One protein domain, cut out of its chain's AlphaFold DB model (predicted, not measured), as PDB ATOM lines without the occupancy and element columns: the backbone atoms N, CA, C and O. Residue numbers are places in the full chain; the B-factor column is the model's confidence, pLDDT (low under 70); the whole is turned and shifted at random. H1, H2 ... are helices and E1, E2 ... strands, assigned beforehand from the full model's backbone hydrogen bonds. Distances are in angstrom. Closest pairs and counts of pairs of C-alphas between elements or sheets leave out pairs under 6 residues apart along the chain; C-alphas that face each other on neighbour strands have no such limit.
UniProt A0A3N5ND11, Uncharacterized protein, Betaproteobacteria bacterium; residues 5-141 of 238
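Overview. This is residues 5 to 141 of the 238 residues of an uncharacterized protein of Betaproteobacteria bacterium (UniProt A0A3N5ND11). Two lobes stand side by side: in one, a parallel sheet of E1, E2 and E3 has H3 packed on it and H2 grazing it; in the other, an antiparallel sheet of E5, E4 and E6 has H1 across it and H4 grazing it. Chain order differs from this grouping, as H1 comes first but belongs with the second lobe. The printed part has 137 residues, with four named helices and six named strands in the order H1 E1 H2 E2 H3 E3 E4 E5 E6 H4, class mixed, under half of the residues being in named elements. It is compact, with a radius of gyration of the C-alphas of 15.1 A and spans of 45 by 34 by 25 A.

Along the chain. Find C-alpha 24 at (51.444, 17.200, 28.486), where E1 begins and runs to residue 27. E2 is residues 65 to 68, and E3 is residues 97 to 99. H2, residues 46 to 59, is 20.1 A long; H3 is residues 84 to 91, 10.3 A. Look next at E4, residues 103 to 107, 13.1 A, then E5, residues 112 to 115, 10.6 A, and E6, residues 133 to 135. H1, residues 7 to 15, starts at C-alpha 7 (31.244, 4.950, 19.748) and is 11.9 A long. H4, residues 136 to 141, ends at C-alpha 141 (24.384, 10.577, 19.829).

Arrangement. In the first sheet, order E1 E2 E3, look for N 27 and O 67 at 2.9 A, and for N 68 and O 98 at 2.8 A. E1, H2, E2 and E2, H3, E3 are strand-helix-strand units, parallel neighbour strands with a helix between, each with a right-handed crossover. H3 lies over E3 at a height over the sheet of 7.9 A and runs along the strands; H2 only grazes the sheet with residues 53 to 57. H2, with residues 46 to 51 alone, touches H3, the closest C-alphas being Pro 46 and Leu 88, 4.8 A, at a steep tilt of 66 degrees. In the other sheet, order E5 E4 E6, E4 and E5 form a hairpin with N 105 and O 113 at 2.8 A; E4 and E6 have N 134 and O 106 at 2.9 A. H1 runs across the strands at a height over the sheet of 8.0 A; H4 only grazes it. H1 touches H4, closest C-alphas Asp 8 and Val 139, 5.2 A, at a shallow tilt of 11 degrees, opposite ways. Every O i to N i+4 pair is within hydrogen-bond range in H1 and H3; H2 has 8 of 10, and H4 has 0 of 2, with 2 of 3 O i to N i+3 pairs.

Size, cuts and confidence. The C-alphas farthest apart, Pro 61 and Val 123, are 47.4 A from each other. The printed part has no cut. Long links join E1 to H2, E2 to H3 and E5 to E6. Mean pLDDT of the printed part is 91.6, with residues 118 to 125 under 70.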
ATOM      1  N   LEU A   5      32.730  -1.288  16.340       90.31
ATOM      2  CA  LEU A   5      32.757  -0.841  17.726       90.31
ATOM      3  C   LEU A   5      31.621   0.151  17.987       90.31
ATOM      4  O   LEU A   5      31.261   0.940  17.112       90.31
ATOM      5  N   ALA A   6      31.082   0.128  19.204       90.19
ATOM      6  CA  ALA A   6      30.232   1.212  19.688       90.19
ATOM      7  C   ALA A   6      31.072   2.498  19.864       90.19
ATOM      8  O   ALA A   6      32.289   2.395  20.067       90.19
ATOM      9  N   PRO A   7      30.479   3.703  19.781       89.06
ATOM     10  CA  PRO A   7      31.244   4.950  19.748       89.06
ATOM     11  C   PRO A   7      32.073   5.192  21.011       89.06
ATOM     12  O   PRO A   7      33.210   5.639  20.915       89.06
ATOM     13  N   ASP A   8      31.536   4.860  22.184       89.62
ATOM     14  CA  ASP A   8      32.231   4.927  23.474       89.62
ATOM     15  C   ASP A   8      33.477   4.032  23.495       89.62
ATOM     16  O   ASP A   8      34.564   4.480  23.866       89.62
ATOM     17  N   LYS A   9      33.340   2.791  23.010       91.50
ATOM     18  CA  LYS A   9      34.453   1.842  22.904       91.50
ATOM     19  C   LYS A   9      35.495   2.308  21.902       91.50
ATOM     20  O   LYS A   9      36.679   2.259  22.211       91.50
ATOM     21  N   ALA A  10      35.062   2.784  20.736       92.94
ATOM     22  CA  ALA A  10      35.962   3.302  19.713       92.94
ATOM     23  C   ALA A  10      36.755   4.507  20.231       92.94
ATOM     24  O   ALA A  10      37.965   4.555  20.047       92.94
ATOM     25  N   VAL A  11      36.105   5.455  20.919       93.25
ATOM     26  CA  VAL A  11      36.787   6.622  21.503       93.25
ATOM     27  C   VAL A  11      37.843   6.171  22.505       93.25
ATOM     28  O   VAL A  11      38.992   6.586  22.386       93.25
ATOM     29  N   HIS A  12      37.481   5.297  23.447       92.31
ATOM     30  CA  HIS A  12      38.413   4.797  24.456       92.31
ATOM     31  C   HIS A  12      39.596   4.036  23.835       92.31
ATOM     32  O   HIS A  12      40.753   4.332  24.125       92.31
ATOM     33  N   GLU A  13      39.313   3.083  22.944       94.25
ATOM     34  CA  GLU A  13      40.333   2.257  22.299       94.25
ATOM     35  C   GLU A  13      41.275   3.102  21.442       94.25
ATOM     36  O   GLU A  13      42.492   2.933  21.501       94.25
ATOM     37  N   PHE A  14      40.739   4.040  20.666       95.12
ATOM     38  CA  PHE A  14      41.548   4.838  19.756       95.12
ATOM     39  C   PHE A  14      42.392   5.870  20.512       95.12
ATOM     40  O   PHE A  14      43.570   6.021  20.203       95.12
ATOM     41  N   LEU A  15      41.844   6.523  21.542       92.69
ATOM     42  CA  LEU A  15      42.603   7.466  22.372       92.69
ATOM     43  C   LEU A  15      43.717   6.782  23.176       92.69
ATOM     44  O   LEU A  15      44.794   7.354  23.326       92.69
ATOM     45  N   SER A  16      43.529   5.521  23.587       92.00
ATOM     46  CA  SER A  16      44.586   4.740  24.254       92.00
ATOM     47  C   SER A  16      45.827   4.490  23.381       92.00
ATOM     48  O   SER A  16      46.878   4.112  23.892       92.00
ATOM     49  N   ARG A  17      45.715   4.704  22.062       93.88
ATOM     50  CA  ARG A  17      46.810   4.582  21.086       93.88
ATOM     51  C   ARG A  17      47.450   5.920  20.739       93.88
ATOM     52  O   ARG A  17      48.443   5.945  20.014       93.88
ATOM     53  N   SER A  18      46.882   7.032  21.206       89.12
ATOM     54  CA  SER A  18      47.466   8.347  20.979       89.12
ATOM     55  C   SER A  18      48.869   8.398  21.575       89.12
ATOM     56  O   SER A  18      49.118   7.886  22.664       89.12
ATOM     57  N   LYS A  19      49.789   9.045  20.856       86.62
ATOM     58  CA  LYS A  19      51.164   9.216  21.320       86.62
ATOM     59  C   LYS A  19      51.174   9.924  22.679       86.62
ATOM     60  O   LYS A  19      50.562  10.986  22.819       86.62
ATOM     61  N   ASP A  20      51.884   9.326  23.627       86.88
ATOM     62  CA  ASP A  20      52.087   9.901  24.950       86.88
ATOM     63  C   ASP A  20      53.181  10.980  24.922       86.88
ATOM     64  O   ASP A  20      54.092  10.953  24.083       86.88
ATOM     65  N   ASP A  21      53.062  11.951  25.818       91.06
ATOM     66  CA  ASP A  21      54.013  13.043  26.010       91.06
ATOM     67  C   ASP A  21      54.013  13.414  27.493       91.06
ATOM     68  O   ASP A  21      53.107  14.096  27.967       91.06
ATOM     69  N   ASP A  22      55.063  13.007  28.211       92.94
ATOM     70  CA  ASP A  22      55.223  13.233  29.656       92.94
ATOM     71  C   ASP A  22      55.224  14.726  30.049       92.94
ATOM     72  O   ASP A  22      55.159  15.081  31.230       92.94
ATOM     73  N   THR A  23      55.316  15.632  29.070       96.81
ATOM     74  CA  THR A  23      55.228  17.080  29.276       96.81
ATOM     75  C   THR A  23      53.808  17.632  29.106       96.81
ATOM     76  O   THR A  23      53.587  18.833  29.300       96.81
ATOM     77  N   VAL A  24      52.821  16.794  28.786       96.62
ATOM     78  CA  VAL A  24      51.444  17.200  28.486       96.62
ATOM     79  C   VAL A  24      50.452  16.412  29.330       96.62
ATOM     80  O   VAL A  24      50.374  15.193  29.261       96.62
ATOM     81  N   LEU A  25      49.605  17.122  30.077       96.19
ATOM     82  CA  LEU A  25      48.439  16.499  30.701       96.19
ATOM     83  C   LEU A  25      47.284  16.468  29.702       96.19
ATOM     84  O   LEU A  25      46.633  17.493  29.476       96.19
ATOM     85  N   PHE A  26      47.008  15.303  29.126       94.56
ATOM     86  CA  PHE A  26      45.824  15.113  28.292       94.56
ATOM     87  C   PHE A  26      44.573  14.938  29.158       94.56
ATOM     88  O   PHE A  26      44.550  14.134  30.089       94.56
ATOM     89  N   LEU A  27      43.518  15.692  28.846       93.88
ATOM     90  CA  LEU A  27      42.202  15.548  29.463       93.88
ATOM     91  C   LEU A  27      41.182  15.152  28.404       93.88
ATOM     92  O   LEU A  27      40.821  15.946  27.533       93.88
ATOM     93  N   GLU A  28      40.711  13.919  28.513       92.19
ATOM     94  CA  GLU A  28      39.735  13.311  27.616       92.19
ATOM     95  C   GLU A  28      38.356  13.425  28.257       92.19
ATOM     96  O   GLU A  28      37.960  12.631  29.108       92.19
ATOM     97  N   ILE A  29      37.655  14.496  27.900       91.69
ATOM     98  CA  ILE A  29      36.371  14.866  28.492       91.69
ATOM     99  C   ILE A  29      35.397  15.278  27.399       91.69
ATOM    100  O   ILE A  29      35.781  15.697  26.310       91.69
ATOM    101  N   GLN A  30      34.111  15.155  27.692       94.62
ATOM    102  CA  GLN A  30      33.060  15.540  26.764       94.62
ATOM    103  C   GLN A  30      32.773  17.030  26.934       94.62
ATOM    104  O   GLN A  30      32.662  17.516  28.061       94.62
ATOM    105  N   SER A  31      32.670  17.764  25.827       96.25
ATOM    106  CA  SER A  31      32.415  19.202  25.871       96.25
ATOM    107  C   SER A  31      31.620  19.725  24.688       96.25
ATOM    108  O   SER A  31      31.616  19.153  23.597       96.25
ATOM    109  N   SER A  32      30.979  20.857  24.942       95.44
ATOM    110  CA  SER A  32      30.450  21.799  23.964       95.44
ATOM    111  C   SER A  32      31.324  23.070  23.981       95.44
ATOM    112  O   SER A  32      32.271  23.149  24.764       95.44
ATOM    113  N   PRO A  33      31.037  24.100  23.167       95.69
ATOM    114  CA  PRO A  33      31.658  25.417  23.333       95.69
ATOM    115  C   PRO A  33      31.444  26.043  24.728       95.69
ATOM    116  O   PRO A  33      32.235  26.879  25.173       95.69
ATOM    117  N   TRP A  34      30.361  25.667  25.419       95.06
ATOM    118  CA  TRP A  34      29.934  26.285  26.677       95.06
ATOM    119  C   TRP A  34      30.393  25.498  27.904       95.06
ATOM    120  O   TRP A  34      30.905  26.111  28.846       95.06
ATOM    121  N   ASN A  35      30.282  24.167  27.868       96.50
ATOM    122  CA  ASN A  35      30.393  23.304  29.045       96.50
ATOM    123  C   ASN A  35      31.322  22.103  28.829       96.50
ATOM    124  O   ASN A  35      31.465  21.597  27.718       96.50
ATOM    125  N   VAL A  36      31.896  21.611  29.927       96.25
ATOM    126  CA  VAL A  36      32.567  20.302  30.033       96.25
ATOM    127  C   VAL A  36      31.796  19.413  30.996       96.25
ATOM    128  O   VAL A  36      31.226  19.911  31.967       96.25
ATOM    129  N   TYR A  37      31.815  18.108  30.751       96.38
ATOM    130  CA  TYR A  37      31.033  17.128  31.499       96.38
ATOM    131  C   TYR A  37      31.909  16.053  32.141       96.38
ATOM    132  O   TYR A  37      32.893  15.611  31.544       96.38
ATOM    133  N   ASP A  38      31.533  15.610  33.342       93.88
ATOM    134  CA  ASP A  38      32.053  14.366  33.919       93.88
ATOM    135  C   ASP A  38      31.295  13.125  33.408       93.88
ATOM    136  O   ASP A  38      30.357  13.223  32.614       93.88
ATOM    137  N   GLY A  39      31.708  11.937  33.863       90.88
ATOM    138  CA  GLY A  39      31.106  10.663  33.454       90.88
ATOM    139  C   GLY A  39      29.640  10.486  33.870       90.88
ATOM    140  O   GLY A  39      28.925   9.693  33.260       90.88
ATOM    141  N   ASP A  40      29.162  11.251  34.854       94.50
ATOM    142  CA  ASP A  40      27.752  11.265  35.234       94.50
ATOM    143  C   ASP A  40      26.940  12.265  34.400       94.50
ATOM    144  O   ASP A  40      25.714  12.299  34.510       94.50
ATOM    145  N   GLY A  41      27.574  13.056  33.535       96.06
ATOM    146  CA  GLY A  41      26.910  14.111  32.777       96.06
ATOM    147  C   GLY A  41      26.662  15.369  33.606       96.06
ATOM    148  O   GLY A  41      25.767  16.150  33.281       96.06
ATOM    149  N   ARG A  42      27.423  15.593  34.683       97.56
ATOM    150  CA  ARG A  42      27.419  16.867  35.410       97.56
ATOM    151  C   ARG A  42      28.304  17.876  34.694       97.56
ATOM    152  O   ARG A  42      29.435  17.556  34.336       97.56
ATOM    153  N   ILE A  43      27.826  19.112  34.581       97.88
ATOM    154  CA  ILE A  43      28.650  20.236  34.132       97.88
ATOM    155  C   ILE A  43      29.742  20.513  35.172       97.88
ATOM    156  O   ILE A  43      29.456  20.787  36.341       97.88
ATOM    157  N   LEU A  44      31.001  20.474  34.746       94.88
ATOM    158  CA  LEU A  44      32.144  20.870  35.560       94.88
ATOM    159  C   LEU A  44      32.465  22.344  35.314       94.88
ATOM    160  O   LEU A  44      32.705  22.763  34.184       94.88
ATOM    161  N   SER A  45      32.523  23.140  36.383       91.75
ATOM    162  CA  SER A  45      33.053  24.498  36.264       91.75
ATOM    163  C   SER A  45      34.562  24.449  35.960       91.75
ATOM    164  O   SER A  45      35.259  23.565  36.479       91.75
ATOM    165  N   PRO A  46      35.110  25.383  35.160       92.50
ATOM    166  CA  PRO A  46      36.555  25.496  34.962       92.50
ATOM    167  C   PRO A  46      37.329  25.635  36.280       92.50
ATOM    168  O   PRO A  46      38.443  25.133  36.399       92.50
ATOM    169  N   GLU A  47      36.734  26.259  37.298       91.44
ATOM    170  CA  GLU A  47      37.313  26.385  38.634       91.44
ATOM    171  C   GLU A  47      37.425  25.036  39.349       91.44
ATOM    172  O   GLU A  47      38.465  24.736  39.941       91.44
ATOM    173  N   ASP A  48      36.378  24.209  39.303       90.12
ATOM    174  CA  ASP A  48      36.390  22.892  39.943       90.12
ATOM    175  C   ASP A  48      37.272  21.904  39.184       90.12
ATOM    176  O   ASP A  48      38.001  21.130  39.809       90.12
ATOM    177  N   LEU A  49      37.278  21.971  37.851       92.88
ATOM    178  CA  LEU A  49      38.215  21.217  37.026       92.88
ATOM    179  C   LEU A  49      39.664  21.640  37.322       92.88
ATOM    180  O   LEU A  49      40.520  20.790  37.564       92.88
ATOM    181  N   GLY A  50      39.925  22.947  37.418       95.38
ATOM    182  CA  GLY A  50      41.231  23.490  37.782       95.38
ATOM    183  C   GLY A  50      41.719  22.992  39.143       95.38
ATOM    184  O   GLY A  50      42.859  22.549  39.258       95.38
ATOM    185  N   LYS A  51      40.859  22.975  40.174       92.00
ATOM    186  CA  LYS A  51      41.206  22.413  41.496       92.00
ATOM    187  C   LYS A  51      41.650  20.950  41.406       92.00
ATOM    188  O   LYS A  51      42.627  20.593  42.054       92.00
ATOM    189  N   ARG A  52      40.961  20.127  40.605       91.12
ATOM    190  CA  ARG A  52      41.309  18.707  40.409       91.12
ATOM    191  C   ARG A  52      42.660  18.546  39.708       91.12
ATOM    192  O   ARG A  52      43.460  17.708  40.106       91.12
ATOM    193  N   ILE A  53      42.931  19.384  38.707       95.06
ATOM    194  CA  ILE A  53      44.169  19.339  37.916       95.06
ATOM    195  C   ILE A  53      45.384  19.820  38.711       95.06
ATOM    196  O   ILE A  53      46.462  19.254  38.556       95.06
ATOM    197  N   ARG A  54      45.244  20.830  39.582       94.81
ATOM    198  CA  ARG A  54      46.381  21.369  40.355       94.81
ATOM    199  C   ARG A  54      47.129  20.293  41.139       94.81
ATOM    200  O   ARG A  54      48.353  20.339  41.184       94.81
ATOM    201  N   THR A  55      46.417  19.319  41.703       89.88
ATOM    202  CA  THR A  55      47.042  18.185  42.399       89.88
ATOM    203  C   THR A  55      47.906  17.350  41.453       89.88
ATOM    204  O   THR A  55      49.022  16.986  41.811       89.88
ATOM    205  N   ALA A  56      47.429  17.082  40.233       89.50
ATOM    206  CA  ALA A  56      48.202  16.353  39.229       89.50
ATOM    207  C   ALA A  56      49.458  17.133  38.808       89.50
ATOM    208  O   ALA A  56      50.546  16.565  38.793       89.50
ATOM    209  N   LEU A  57      49.327  18.441  38.555       94.62
ATOM    210  CA  LEU A  57      50.454  19.301  38.175       94.62
ATOM    211  C   LEU A  57      51.509  19.411  39.285       94.62
ATOM    212  O   LEU A  57      52.703  19.374  39.001       94.62
ATOM    213  N   ALA A  58      51.086  19.510  40.548       93.31
ATOM    214  CA  ALA A  58      52.001  19.573  41.688       93.31
ATOM    215  C   ALA A  58      52.839  18.291  41.835       93.31
ATOM    216  O   ALA A  58      54.010  18.358  42.200       93.31
ATOM    217  N   ASN A  59      52.254  17.135  41.514       93.62
ATOM    218  CA  ASN A  59      52.920  15.838  41.620       93.62
ATOM    219  C   ASN A  59      53.752  15.475  40.377       93.62
ATOM    220  O   ASN A  59      54.494  14.496  40.414       93.62
ATOM    221  N   GLN A  60      53.629  16.228  39.280       93.31
ATOM    222  CA  GLN A  60      54.259  15.922  37.994       93.31
ATOM    223  C   GLN A  60      54.891  17.187  37.377       93.31
ATOM    224  O   GLN A  60      54.355  17.761  36.427       93.31
ATOM    225  N   PRO A  61      56.061  17.638  37.876       92.94
ATOM    226  CA  PRO A  61      56.694  18.900  37.453       92.94
ATOM    227  C   PRO A  61      57.194  18.904  35.995       92.94
ATOM    228  O   PRO A  61      57.545  19.957  35.442       92.94
ATOM    229  N   ALA A  62      57.248  17.729  35.360       96.25
ATOM    230  CA  ALA A  62      57.547  17.587  33.939       96.25
ATOM    231  C   ALA A  62      56.451  18.202  33.054       96.25
ATOM    232  O   ALA A  62      56.775  18.736  31.994       96.25
ATOM    233  N   ILE A  63      55.195  18.228  33.519       97.81
ATOM    234  CA  ILE A  63      54.054  18.748  32.763       97.81
ATOM    235  C   ILE A  63      54.210  20.256  32.536       97.81
ATOM    236  O   ILE A  63      54.368  21.039  33.473       97.81
ATOM    237  N   LYS A  64      54.142  20.674  31.271       97.56
ATOM    238  CA  LYS A  64      54.280  22.067  30.813       97.56
ATOM    239  C   LYS A  64      52.986  22.664  30.280       97.56
ATOM    240  O   LYS A  64      52.873  23.886  30.208       97.56
ATOM    241  N   ARG A  65      52.016  21.830  29.901       97.81
ATOM    242  CA  ARG A  65      50.708  22.271  29.402       97.81
ATOM    243  C   ARG A  65      49.626  21.227  29.652       97.81
ATOM    244  O   ARG A  65      49.914  20.043  29.784       97.81
ATOM    245  N   VAL A  66      48.380  21.681  29.672       97.88
ATOM    246  CA  VAL A  66      47.187  20.831  29.632       97.88
ATOM    247  C   VAL A  66      46.611  20.870  28.221       97.88
ATOM    248  O   VAL A  66      46.536  21.935  27.608       97.88
ATOM    249  N   GLU A  67      46.170  19.730  27.704       97.00
ATOM    250  CA  GLU A  67      45.468  19.649  26.425       97.00
ATOM    251  C   GLU A  67      44.088  19.025  26.618       97.00
ATOM    252  O   GLU A  67      43.955  17.871  27.025       97.00
ATOM    253  N   LEU A  68      43.050  19.798  26.306       96.62
ATOM    254  CA  LEU A  68      41.672  19.332  26.290       96.62
ATOM    255  C   LEU A  68      41.412  18.582  24.979       96.62
ATOM    256  O   LEU A  68      41.157  19.190  23.934       96.62
ATOM    257  N   ARG A  69      41.425  17.249  25.039       94.75
ATOM    258  CA  ARG A  69      41.000  16.365  23.944       94.75
ATOM    259  C   ARG A  69      39.477  16.249  23.946       94.75
ATOM    260  O   ARG A  69      38.900  15.194  24.190       94.75
ATOM    261  N   ALA A  70      38.838  17.387  23.702       94.31
ATOM    262  CA  ALA A  70      37.409  17.582  23.868       94.31
ATOM    263  C   ALA A  70      36.868  18.516  22.777       94.31
ATOM    264  O   ALA A  70      37.464  19.566  22.510       94.31
ATOM    265  N   SER A  71      35.755  18.146  22.138       95.88
ATOM    266  CA  SER A  71      35.152  18.910  21.034       95.88
ATOM    267  C   SER A  71      34.843  20.353  21.437       95.88
ATOM    268  O   SER A  71      34.252  20.598  22.483       95.88
ATOM    269  N   TRP A  72      35.196  21.315  20.586       96.50
ATOM    270  CA  TRP A  72      34.904  22.745  20.756       96.50
ATOM    271  C   TRP A  72      35.541  23.439  21.972       96.50
ATOM    272  O   TRP A  72      35.308  24.627  22.189       96.50
ATOM    273  N   SER A  73      36.388  22.753  22.739       97.12
ATOM    274  CA  SER A  73      36.978  23.288  23.974       97.12
ATOM    275  C   SER A  73      37.933  24.478  23.765       97.12
ATOM    276  O   SER A  73      38.153  25.261  24.692       97.12
ATOM    277  N   GLY A  74      38.481  24.643  22.556       96.88
ATOM    278  CA  GLY A  74      39.342  25.766  22.172       96.88
ATOM    279  C   GLY A  74      38.592  26.970  21.593       96.88
ATOM    280  O   GLY A  74      39.208  28.006  21.354       96.88
ATOM    281  N   VAL A  75      37.278  26.865  21.376       94.88
ATOM    282  CA  VAL A  75      36.486  27.881  20.666       94.88
ATOM    283  C   VAL A  75      35.751  28.786  21.645       94.88
ATOM    284  O   VAL A  75      35.211  28.338  22.655       94.88
ATOM    285  N   ARG A  76      35.711  30.083  21.331       94.50
ATOM    286  CA  ARG A  76      34.856  31.048  22.025       94.50
ATOM    287  C   ARG A  76      33.418  30.901  21.516       94.50
ATOM    288  O   ARG A  76      33.208  31.093  20.318       94.50
ATOM    289  N   PRO A  77      32.434  30.572  22.372       88.75
ATOM    290  CA  PRO A  77      31.068  30.302  21.921       88.75
ATOM    291  C   PRO A  77      30.388  31.532  21.313       88.75
ATOM    292  O   PRO A  77      29.636  31.421  20.350       88.75
ATOM    293  N   THR A  78      30.650  32.707  21.883       87.94
ATOM    294  CA  THR A  78      30.123  33.998  21.436       87.94
ATOM    295  C   THR A  78      31.143  35.101  21.712       87.94
ATOM    296  O   THR A  78      32.126  34.908  22.435       87.94
ATOM    297  N   ALA A  79      30.931  36.279  21.121       89.12
ATOM    298  CA  ALA A  79      31.790  37.432  21.361       89.12
ATOM    299  C   ALA A  79      31.834  37.781  22.860       89.12
ATOM    300  O   ALA A  79      30.803  37.867  23.522       89.12
ATOM    301  N   GLY A  80      33.041  37.976  23.393       90.25
ATOM    302  CA  GLY A  80      33.257  38.318  24.802       90.25
ATOM    303  C   GLY A  80      33.230  37.137  25.780       90.25
ATOM    304  O   GLY A  80      33.617  37.325  26.931       90.25
ATOM    305  N   VAL A  81      32.857  35.928  25.348       91.31
ATOM    306  CA  VAL A  81      32.899  34.725  26.193       91.31
ATOM    307  C   VAL A  81      34.175  33.929  25.891       91.31
ATOM    308  O   VAL A  81      34.339  33.470  24.759       91.31
ATOM    309  N   PRO A  82      35.097  33.754  26.858       96.31
ATOM    310  CA  PRO A  82      36.311  32.972  26.639       96.31
ATOM    311  C   PRO A  82      36.011  31.483  26.419       96.31
ATOM    312  O   PRO A  82      35.023  30.949  26.935       96.31
ATOM    313  N   SER A  83      36.890  30.797  25.691       97.50
ATOM    314  CA  SER A  83      36.796  29.352  25.475       97.50
ATOM    315  C   SER A  83      36.943  28.577  26.787       97.50
ATOM    316  O   SER A  83      37.324  29.120  27.829       97.50
ATOM    317  N   ILE A  84      36.637  27.282  26.764       97.38
ATOM    318  CA  ILE A  84      36.844  26.418  27.935       97.38
ATOM    319  C   ILE A  84      38.333  26.355  28.287       97.38
ATOM    320  O   ILE A  84      38.680  26.487  29.460       97.38
ATOM    321  N   ALA A  85      39.209  26.238  27.285       98.12
ATOM    322  CA  ALA A  85      40.654  26.262  27.484       98.12
ATOM    323  C   ALA A  85      41.122  27.572  28.147       98.12
ATOM    324  O   ALA A  85      41.869  27.533  29.122       98.12
ATOM    325  N   GLU A  86      40.624  28.729  27.698       98.38
ATOM    326  CA  GLU A  86      40.962  30.032  28.290       98.38
ATOM    327  C   GLU A  86      40.464  30.155  29.739       98.38
ATOM    328  O   GLU A  86      41.206  30.593  30.624       98.38
ATOM    329  N   ARG A  87      39.221  29.734  30.011       97.44
ATOM    330  CA  ARG A  87      38.651  29.743  31.368       97.44
ATOM    331  C   ARG A  87      39.419  28.813  32.306       97.44
ATOM    332  O   ARG A  87      39.697  29.192  33.443       97.44
ATOM    333  N   LEU A  88      39.802  27.628  31.833       97.88
ATOM    334  CA  LEU A  88      40.583  26.676  32.616       97.88
ATOM    335  C   LEU A  88      42.014  27.172  32.856       97.88
ATOM    336  O   LEU A  88      42.503  27.073  33.977       97.88
ATOM    337  N   SER A  89      42.662  27.767  31.850       98.44
ATOM    338  CA  SER A  89      43.979  28.396  32.010       98.44
ATOM    339  C   SER A  89      43.939  29.475  33.089       98.44
ATOM    340  O   SER A  89      44.751  29.461  34.014       98.44
ATOM    341  N   LYS A  90      42.920  30.346  33.064       98.00
ATOM    342  CA  LYS A  90      42.691  31.337  34.124       98.00
ATOM    343  C   LYS A  90      42.507  30.675  35.493       98.00
ATOM    344  O   LYS A  90      43.134  31.102  36.461       98.00
ATOM    345  N   ALA A  91      41.691  29.623  35.583       97.06
ATOM    346  CA  ALA A  91      41.506  28.871  36.821       97.06
ATOM    347  C   ALA A  91      42.814  28.229  37.317       97.06
ATOM    348  O   ALA A  91      43.005  28.078  38.520       97.06
ATOM    349  N   LEU A  92      43.752  27.901  36.433       97.44
ATOM    350  CA  LEU A  92      45.078  27.381  36.768       97.44
ATOM    351  C   LEU A  92      46.142  28.478  36.958       97.44
ATOM    352  O   LEU A  92      47.328  28.171  37.001       97.44
ATOM    353  N   GLY A  93      45.746  29.748  37.091       96.44
ATOM    354  CA  GLY A  93      46.688  30.851  37.306       96.44
ATOM    355  C   GLY A  93      47.510  31.209  36.065       96.44
ATOM    356  O   GLY A  93      48.644  31.650  36.193       96.44
ATOM    357  N   GLY A  94      46.956  31.001  34.868       97.62
ATOM    358  CA  GLY A  94      47.629  31.258  33.592       97.62
ATOM    359  C   GLY A  94      48.456  30.083  33.070       97.62
ATOM    360  O   GLY A  94      49.159  30.241  32.074       97.62
ATOM    361  N   PHE A  95      48.378  28.904  33.704       98.12
ATOM    362  CA  PHE A  95      49.036  27.699  33.192       98.12
ATOM    363  C   PHE A  95      48.570  27.402  31.752       98.12
ATOM    364  O   PHE A  95      47.373  27.561  31.473       98.12
ATOM    365  N   PRO A  96      49.455  26.985  30.827       98.50
ATOM    366  CA  PRO A  96      49.075  26.768  29.434       98.50
ATOM    367  C   PRO A  96      48.006  25.681  29.283       98.50
ATOM    368  O   PRO A  96      48.190  24.549  29.733       98.50
ATOM    369  N   VAL A  97      46.900  26.023  28.616       98.50
ATOM    370  CA  VAL A  97      45.819  25.090  28.270       98.50
ATOM    371  C   VAL A  97      45.450  25.275  26.803       98.50
ATOM    372  O   VAL A  97      45.173  26.395  26.375       98.50
ATOM    373  N   SER A  98      45.413  24.185  26.043       97.88
ATOM    374  CA  SER A  98      44.887  24.152  24.674       97.88
ATOM    375  C   SER A  98      43.609  23.320  24.592       97.88
ATOM    376  O   SER A  98      43.332  22.492  25.459       97.88
ATOM    377  N   GLY A  99      42.814  23.540  23.546       97.19
ATOM    378  CA  GLY A  99      41.602  22.775  23.266       97.19
ATOM    379  C   GLY A  99      41.292  22.740  21.773       97.19
ATOM    380  O   GLY A  99      41.915  23.453  20.986       97.19
ATOM    381  N   ALA A 100      40.335  21.904  21.379       96.75
ATOM    382  CA  ALA A 100      40.008  21.672  19.974       96.75
ATOM    383  C   ALA A 100      39.167  22.808  19.360       96.75
ATOM    384  O   ALA A 100      38.189  23.263  19.962       96.75
ATOM    385  N   ASP A 101      39.501  23.207  18.127       95.50
ATOM    386  CA  ASP A 101      38.668  24.066  17.273       95.50
ATOM    387  C   ASP A 101      37.737  23.211  16.401       95.50
ATOM    388  O   ASP A 101      38.082  22.820  15.282       95.50
ATOM    389  N   GLY A 102      36.572  22.870  16.954       94.81
ATOM    390  CA  GLY A 102      35.546  22.073  16.285       94.81
ATOM    391  C   GLY A 102      35.289  20.715  16.931       94.81
ATOM    392  O   GLY A 102      35.803  20.391  18.003       94.81
ATOM    393  N   PHE A 103      34.491  19.897  16.252       94.75
ATOM    394  CA  PHE A 103      34.271  18.504  16.612       94.75
ATOM    395  C   PHE A 103      35.578  17.729  16.518       94.75
ATOM    396  O   PHE A 103      36.193  17.685  15.451       94.75
ATOM    397  N   LEU A 104      35.990  17.121  17.627       95.44
ATOM    398  CA  LEU A 104      37.190  16.304  17.688       95.44
ATOM    399  C   LEU A 104      36.900  14.914  17.122       95.44
ATOM    400  O   LEU A 104      35.937  14.257  17.518       95.44
ATOM    401  N   TRP A 105      37.761  14.469  16.218       94.81
ATOM    402  CA  TRP A 105      37.781  13.120  15.676       94.81
ATOM    403  C   TRP A 105      39.060  12.425  16.107       94.81
ATOM    404  O   TRP A 105      40.139  13.006  15.987       94.81
ATOM    405  N   VAL A 106      38.929  11.173  16.530       95.19
ATOM    406  CA  VAL A 106      40.055  10.275  16.778       95.19
ATOM    407  C   VAL A 106      40.005   9.135  15.762       95.19
ATOM    408  O   VAL A 106      38.951   8.530  15.542       95.19
ATOM    409  N   LYS A 107      41.120   8.893  15.075       95.31
ATOM    410  CA  LYS A 107      41.281   7.763  14.149       95.31
ATOM    411  C   LYS A 107      41.749   6.517  14.897       95.31
ATOM    412  O   LYS A 107      42.294   6.632  15.986       95.31
ATOM    413  N   ALA A 108      41.615   5.344  14.283       94.56
ATOM    414  CA  ALA A 108      42.035   4.066  14.861       94.56
ATOM    415  C   ALA A 108      43.509   3.999  15.311       94.56
ATOM    416  O   ALA A 108      43.840   3.198  16.184       94.56
ATOM    417  N   ASP A 109      44.384   4.832  14.740       94.81
ATOM    418  CA  ASP A 109      45.800   4.969  15.115       94.81
ATOM    419  C   ASP A 109      46.046   5.961  16.272       94.81
ATOM    420  O   ASP A 109      47.191   6.221  16.629       94.81
ATOM    421  N   GLY A 110      44.987   6.544  16.840       94.75
ATOM    422  CA  GLY A 110      45.053   7.551  17.896       94.75
ATOM    423  C   GLY A 110      45.362   8.969  17.414       94.75
ATOM    424  O   GLY A 110      45.465   9.879  18.241       94.75
ATOM    425  N   SER A 111      45.490   9.202  16.103       95.06
ATOM    426  CA  SER A 111      45.666  10.549  15.557       95.06
ATOM    427  C   SER A 111      44.379  11.371  15.647       95.06
ATOM    428  O   SER A 111      43.262  10.865  15.485       95.06
ATOM    429  N   LEU A 112      44.547  12.671  15.896       94.62
ATOM    430  CA  LEU A 112      43.455  13.614  16.120       94.62
ATOM    431  C   LEU A 112      43.290  14.560  14.928       94.62
ATOM    432  O   LEU A 112      44.264  14.988  14.309       94.62
ATOM    433  N   ARG A 113      42.047  14.930  14.625       94.56
ATOM    434  CA  ARG A 113      41.717  16.039  13.714       94.56
ATOM    435  C   ARG A 113      40.408  16.694  14.132       94.56
ATOM    436  O   ARG A 113      39.614  16.073  14.834       94.56
ATOM    437  N   THR A 114      40.132  17.897  13.643       94.94
ATOM    438  CA  THR A 114      38.851  18.567  13.896       94.94
ATOM    439  C   THR A 114      38.035  18.797  12.627       94.94
ATOM    440  O   THR A 114      38.560  18.816  11.511       94.94
ATOM    441  N   THR A 115      36.721  18.949  12.794       92.81
ATOM    442  CA  THR A 115      35.819  19.498  11.772       92.81
ATOM    443  C   THR A 115      34.925  20.569  12.381       92.81
ATOM    444  O   THR A 115      34.520  20.469  13.535       92.81
ATOM    445  N   ARG A 116      34.541  21.578  11.594       88.69
ATOM    446  CA  ARG A 116      33.544  22.577  12.029       88.69
ATOM    447  C   ARG A 116      32.095  22.170  11.759       88.69
ATOM    448  O   ARG A 116      31.177  22.839  12.211       88.69
ATOM    449  N   GLN A 117      31.891  21.069  11.043       78.00
ATOM    450  CA  GLN A 117      30.576  20.498  10.770       78.00
ATOM    451  C   GLN A 117      30.516  19.084  11.348       78.00
ATOM    452  O   GLN A 117      31.427  18.280  11.121       78.00
ATOM    453  N   ALA A 118      29.442  18.780  12.077       68.50
ATOM    454  CA  ALA A 118      29.089  17.418  12.463       68.50
ATOM    455  C   ALA A 118      28.232  16.809  11.354       68.50
ATOM    456  O   ALA A 118      27.012  16.726  11.470       68.50
ATOM    457  N   PHE A 119      28.853  16.400  10.248       61.09
ATOM    458  CA  PHE A 119      28.138  15.597   9.262       61.09
ATOM    459  C   PHE A 119      28.348  14.116   9.572       61.09
ATOM    460  O   PHE A 119      29.375  13.534   9.230       61.09
ATOM    461  N   THR A 120      27.373  13.508  10.251       61.22
ATOM    462  CA  THR A 120      27.258  12.047  10.348       61.22
ATOM    463  C   THR A 120      25.830  11.627  10.005       61.22
ATOM    464  O   THR A 120      24.937  11.618  10.854       61.22
ATOM    465  N   THR A 121      25.589  11.284   8.740       54.34
ATOM    466  CA  THR A 121      24.327  10.661   8.320       54.34
ATOM    467  C   THR A 121      24.373   9.185   8.685       54.34
ATOM    468  O   THR A 121      24.959   8.380   7.967       54.34
ATOM    469  N   SER A 122      23.791   8.825   9.825       56.78
ATOM    470  CA  SER A 122      23.561   7.425  10.184       56.78
ATOM    471  C   SER A 122      22.091   7.235  10.536       56.78
ATOM    472  O   SER A 122      21.538   7.997  11.327       56.78
ATOM    473  N   VAL A 123      21.469   6.225   9.932       51.06
ATOM    474  CA  VAL A 123      20.142   5.727  10.306       51.06
ATOM    475  C   VAL A 123      20.381   4.445  11.101       51.06
ATOM    476  O   VAL A 123      20.975   3.510  10.573       51.06
ATOM    477  N   GLY A 124      19.973   4.417  12.371       58.59
ATOM    478  CA  GLY A 124      20.260   3.307  13.292       58.59
ATOM    479  C   GLY A 124      21.472   3.548  14.211       58.59
ATOM    480  O   GLY A 124      22.009   4.660  14.224       58.59
ATOM    481  N   PRO A 125      21.871   2.535  15.011       66.75
ATOM    482  CA  PRO A 125      22.967   2.657  15.972       66.75
ATOM    483  C   PRO A 125      24.265   3.026  15.253       66.75
ATOM    484  O   PRO A 125      24.640   2.396  14.261       66.75
ATOM    485  N   TYR A 126      24.930   4.080  15.723       79.69
ATOM    486  CA  TYR A 126      26.168   4.543  15.115       79.69
ATOM    487  C   TYR A 126      27.300   3.584  15.490       79.69
ATOM    488  O   TYR A 126      27.707   3.512  16.643       79.69
ATOM    489  N   MET A 127      27.802   2.833  14.510       85.50
ATOM    490  CA  MET A 127      28.903   1.890  14.695       85.50
ATOM    491  C   MET A 127      30.146   2.373  13.951       85.50
ATOM    492  O   MET A 127      30.059   2.914  12.847       85.50
ATOM    493  N   VAL A 128      31.308   2.154  14.555       87.44
ATOM    494  CA  VAL A 128      32.604   2.608  14.054       87.44
ATOM    495  C   VAL A 128      33.406   1.397  13.609       87.44
ATOM    496  O   VAL A 128      33.599   0.461  14.378       87.44
ATOM    497  N   ALA A 129      33.885   1.398  12.371       88.12
ATOM    498  CA  ALA A 129      34.815   0.372  11.918       88.12
ATOM    499  C   ALA A 129      36.115   0.401  12.743       88.12
ATOM    500  O   ALA A 129      36.608   1.480  13.072       88.12
ATOM    501  N   SER A 130      36.696  -0.762  13.046       88.38
ATOM    502  CA  SER A 130      37.924  -0.883  13.851       88.38
ATOM    503  C   SER A 130      39.143  -0.146  13.275       88.38
ATOM    504  O   SER A 130      40.075   0.157  14.011       88.38
ATOM    505  N   ASP A 131      39.141   0.138  11.972       90.56
ATOM    506  CA  ASP A 131      40.148   0.900  11.221       90.56
ATOM    507  C   ASP A 131      39.683   2.324  10.851       90.56
ATOM    508  O   ASP A 131      40.353   3.045  10.112       90.56
ATOM    509  N   GLY A 132      38.517   2.733  11.350       91.94
ATOM    510  CA  GLY A 132      37.875   3.994  11.020       91.94
ATOM    511  C   GLY A 132      38.279   5.158  11.923       91.94
ATOM    512  O   GLY A 132      39.396   5.274  12.427       91.94
ATOM    513  N   GLN A 133      37.328   6.067  12.112       92.38
ATOM    514  CA  GLN A 133      37.452   7.218  12.997       92.38
ATOM    515  C   GLN A 133      36.114   7.492  13.670       92.38
ATOM    516  O   GLN A 133      35.057   7.253  13.082       92.38
ATOM    517  N   VAL A 134      36.169   8.043  14.873       92.62
ATOM    518  CA  VAL A 134      34.992   8.370  15.673       92.62
ATOM    519  C   VAL A 134      35.044   9.826  16.096       92.62
ATOM    520  O   VAL A 134      36.093  10.354  16.466       92.62
ATOM    521  N   MET A 135      33.896  10.492  16.012       92.50
ATOM    522  CA  MET A 135      33.725  11.832  16.553       92.50
ATOM    523  C   MET A 135      33.475  11.721  18.057       92.50
ATOM    524  O   MET A 135      32.525  11.059  18.468       92.50
ATOM    525  N   VAL A 136      34.287  12.384  18.879       92.88
ATOM    526  CA  VAL A 136      34.263  12.229  20.344       92.88
ATOM    527  C   VAL A 136      32.886  12.547  20.937       92.88
ATOM    528  O   VAL A 136      32.418  11.824  21.812       92.88
ATOM    529  N   SER A 137      32.183  13.556  20.414       91.25
ATOM    530  CA  SER A 137      30.834  13.914  20.881       91.25
ATOM    531  C   SER A 137      29.739  12.930  20.453       91.25
ATOM    532  O   SER A 137      28.629  12.985  20.980       91.25
ATOM    533  N   ALA A 138      30.016  12.008  19.524       88.50
ATOM    534  CA  ALA A 138      29.036  11.020  19.074       88.50
ATOM    535  C   ALA A 138      28.735   9.944  20.128       88.50
ATOM    536  O   ALA A 138      27.755   9.224  19.973       88.50
ATOM    537  N   VAL A 139      29.504   9.876  21.222       87.50
ATOM    538  CA  VAL A 139      29.234   8.989  22.371       87.50
ATOM    539  C   VAL A 139      27.824   9.190  22.933       87.50
ATOM    540  O   VAL A 139      27.173   8.232  23.332       87.50
ATOM    541  N   PHE A 140      27.311  10.424  22.907       85.94
ATOM    542  CA  PHE A 140      25.950  10.729  23.355       85.94
ATOM    543  C   PHE A 140      24.929  10.804  22.215       85.94
ATOM    544  O   PHE A 140      23.760  11.088  22.456       85.94
ATOM    545  N   LYS A 141      25.319  10.538  20.963       83.56
ATOM    546  CA  LYS A 141      24.384  10.577  19.829       83.56
ATOM    547  C   LYS A 141      23.271   9.537  19.986       83.56
ATOM    548  O   LYS A 141      22.123   9.818  19.647       83.56
TER     549      LYS A 141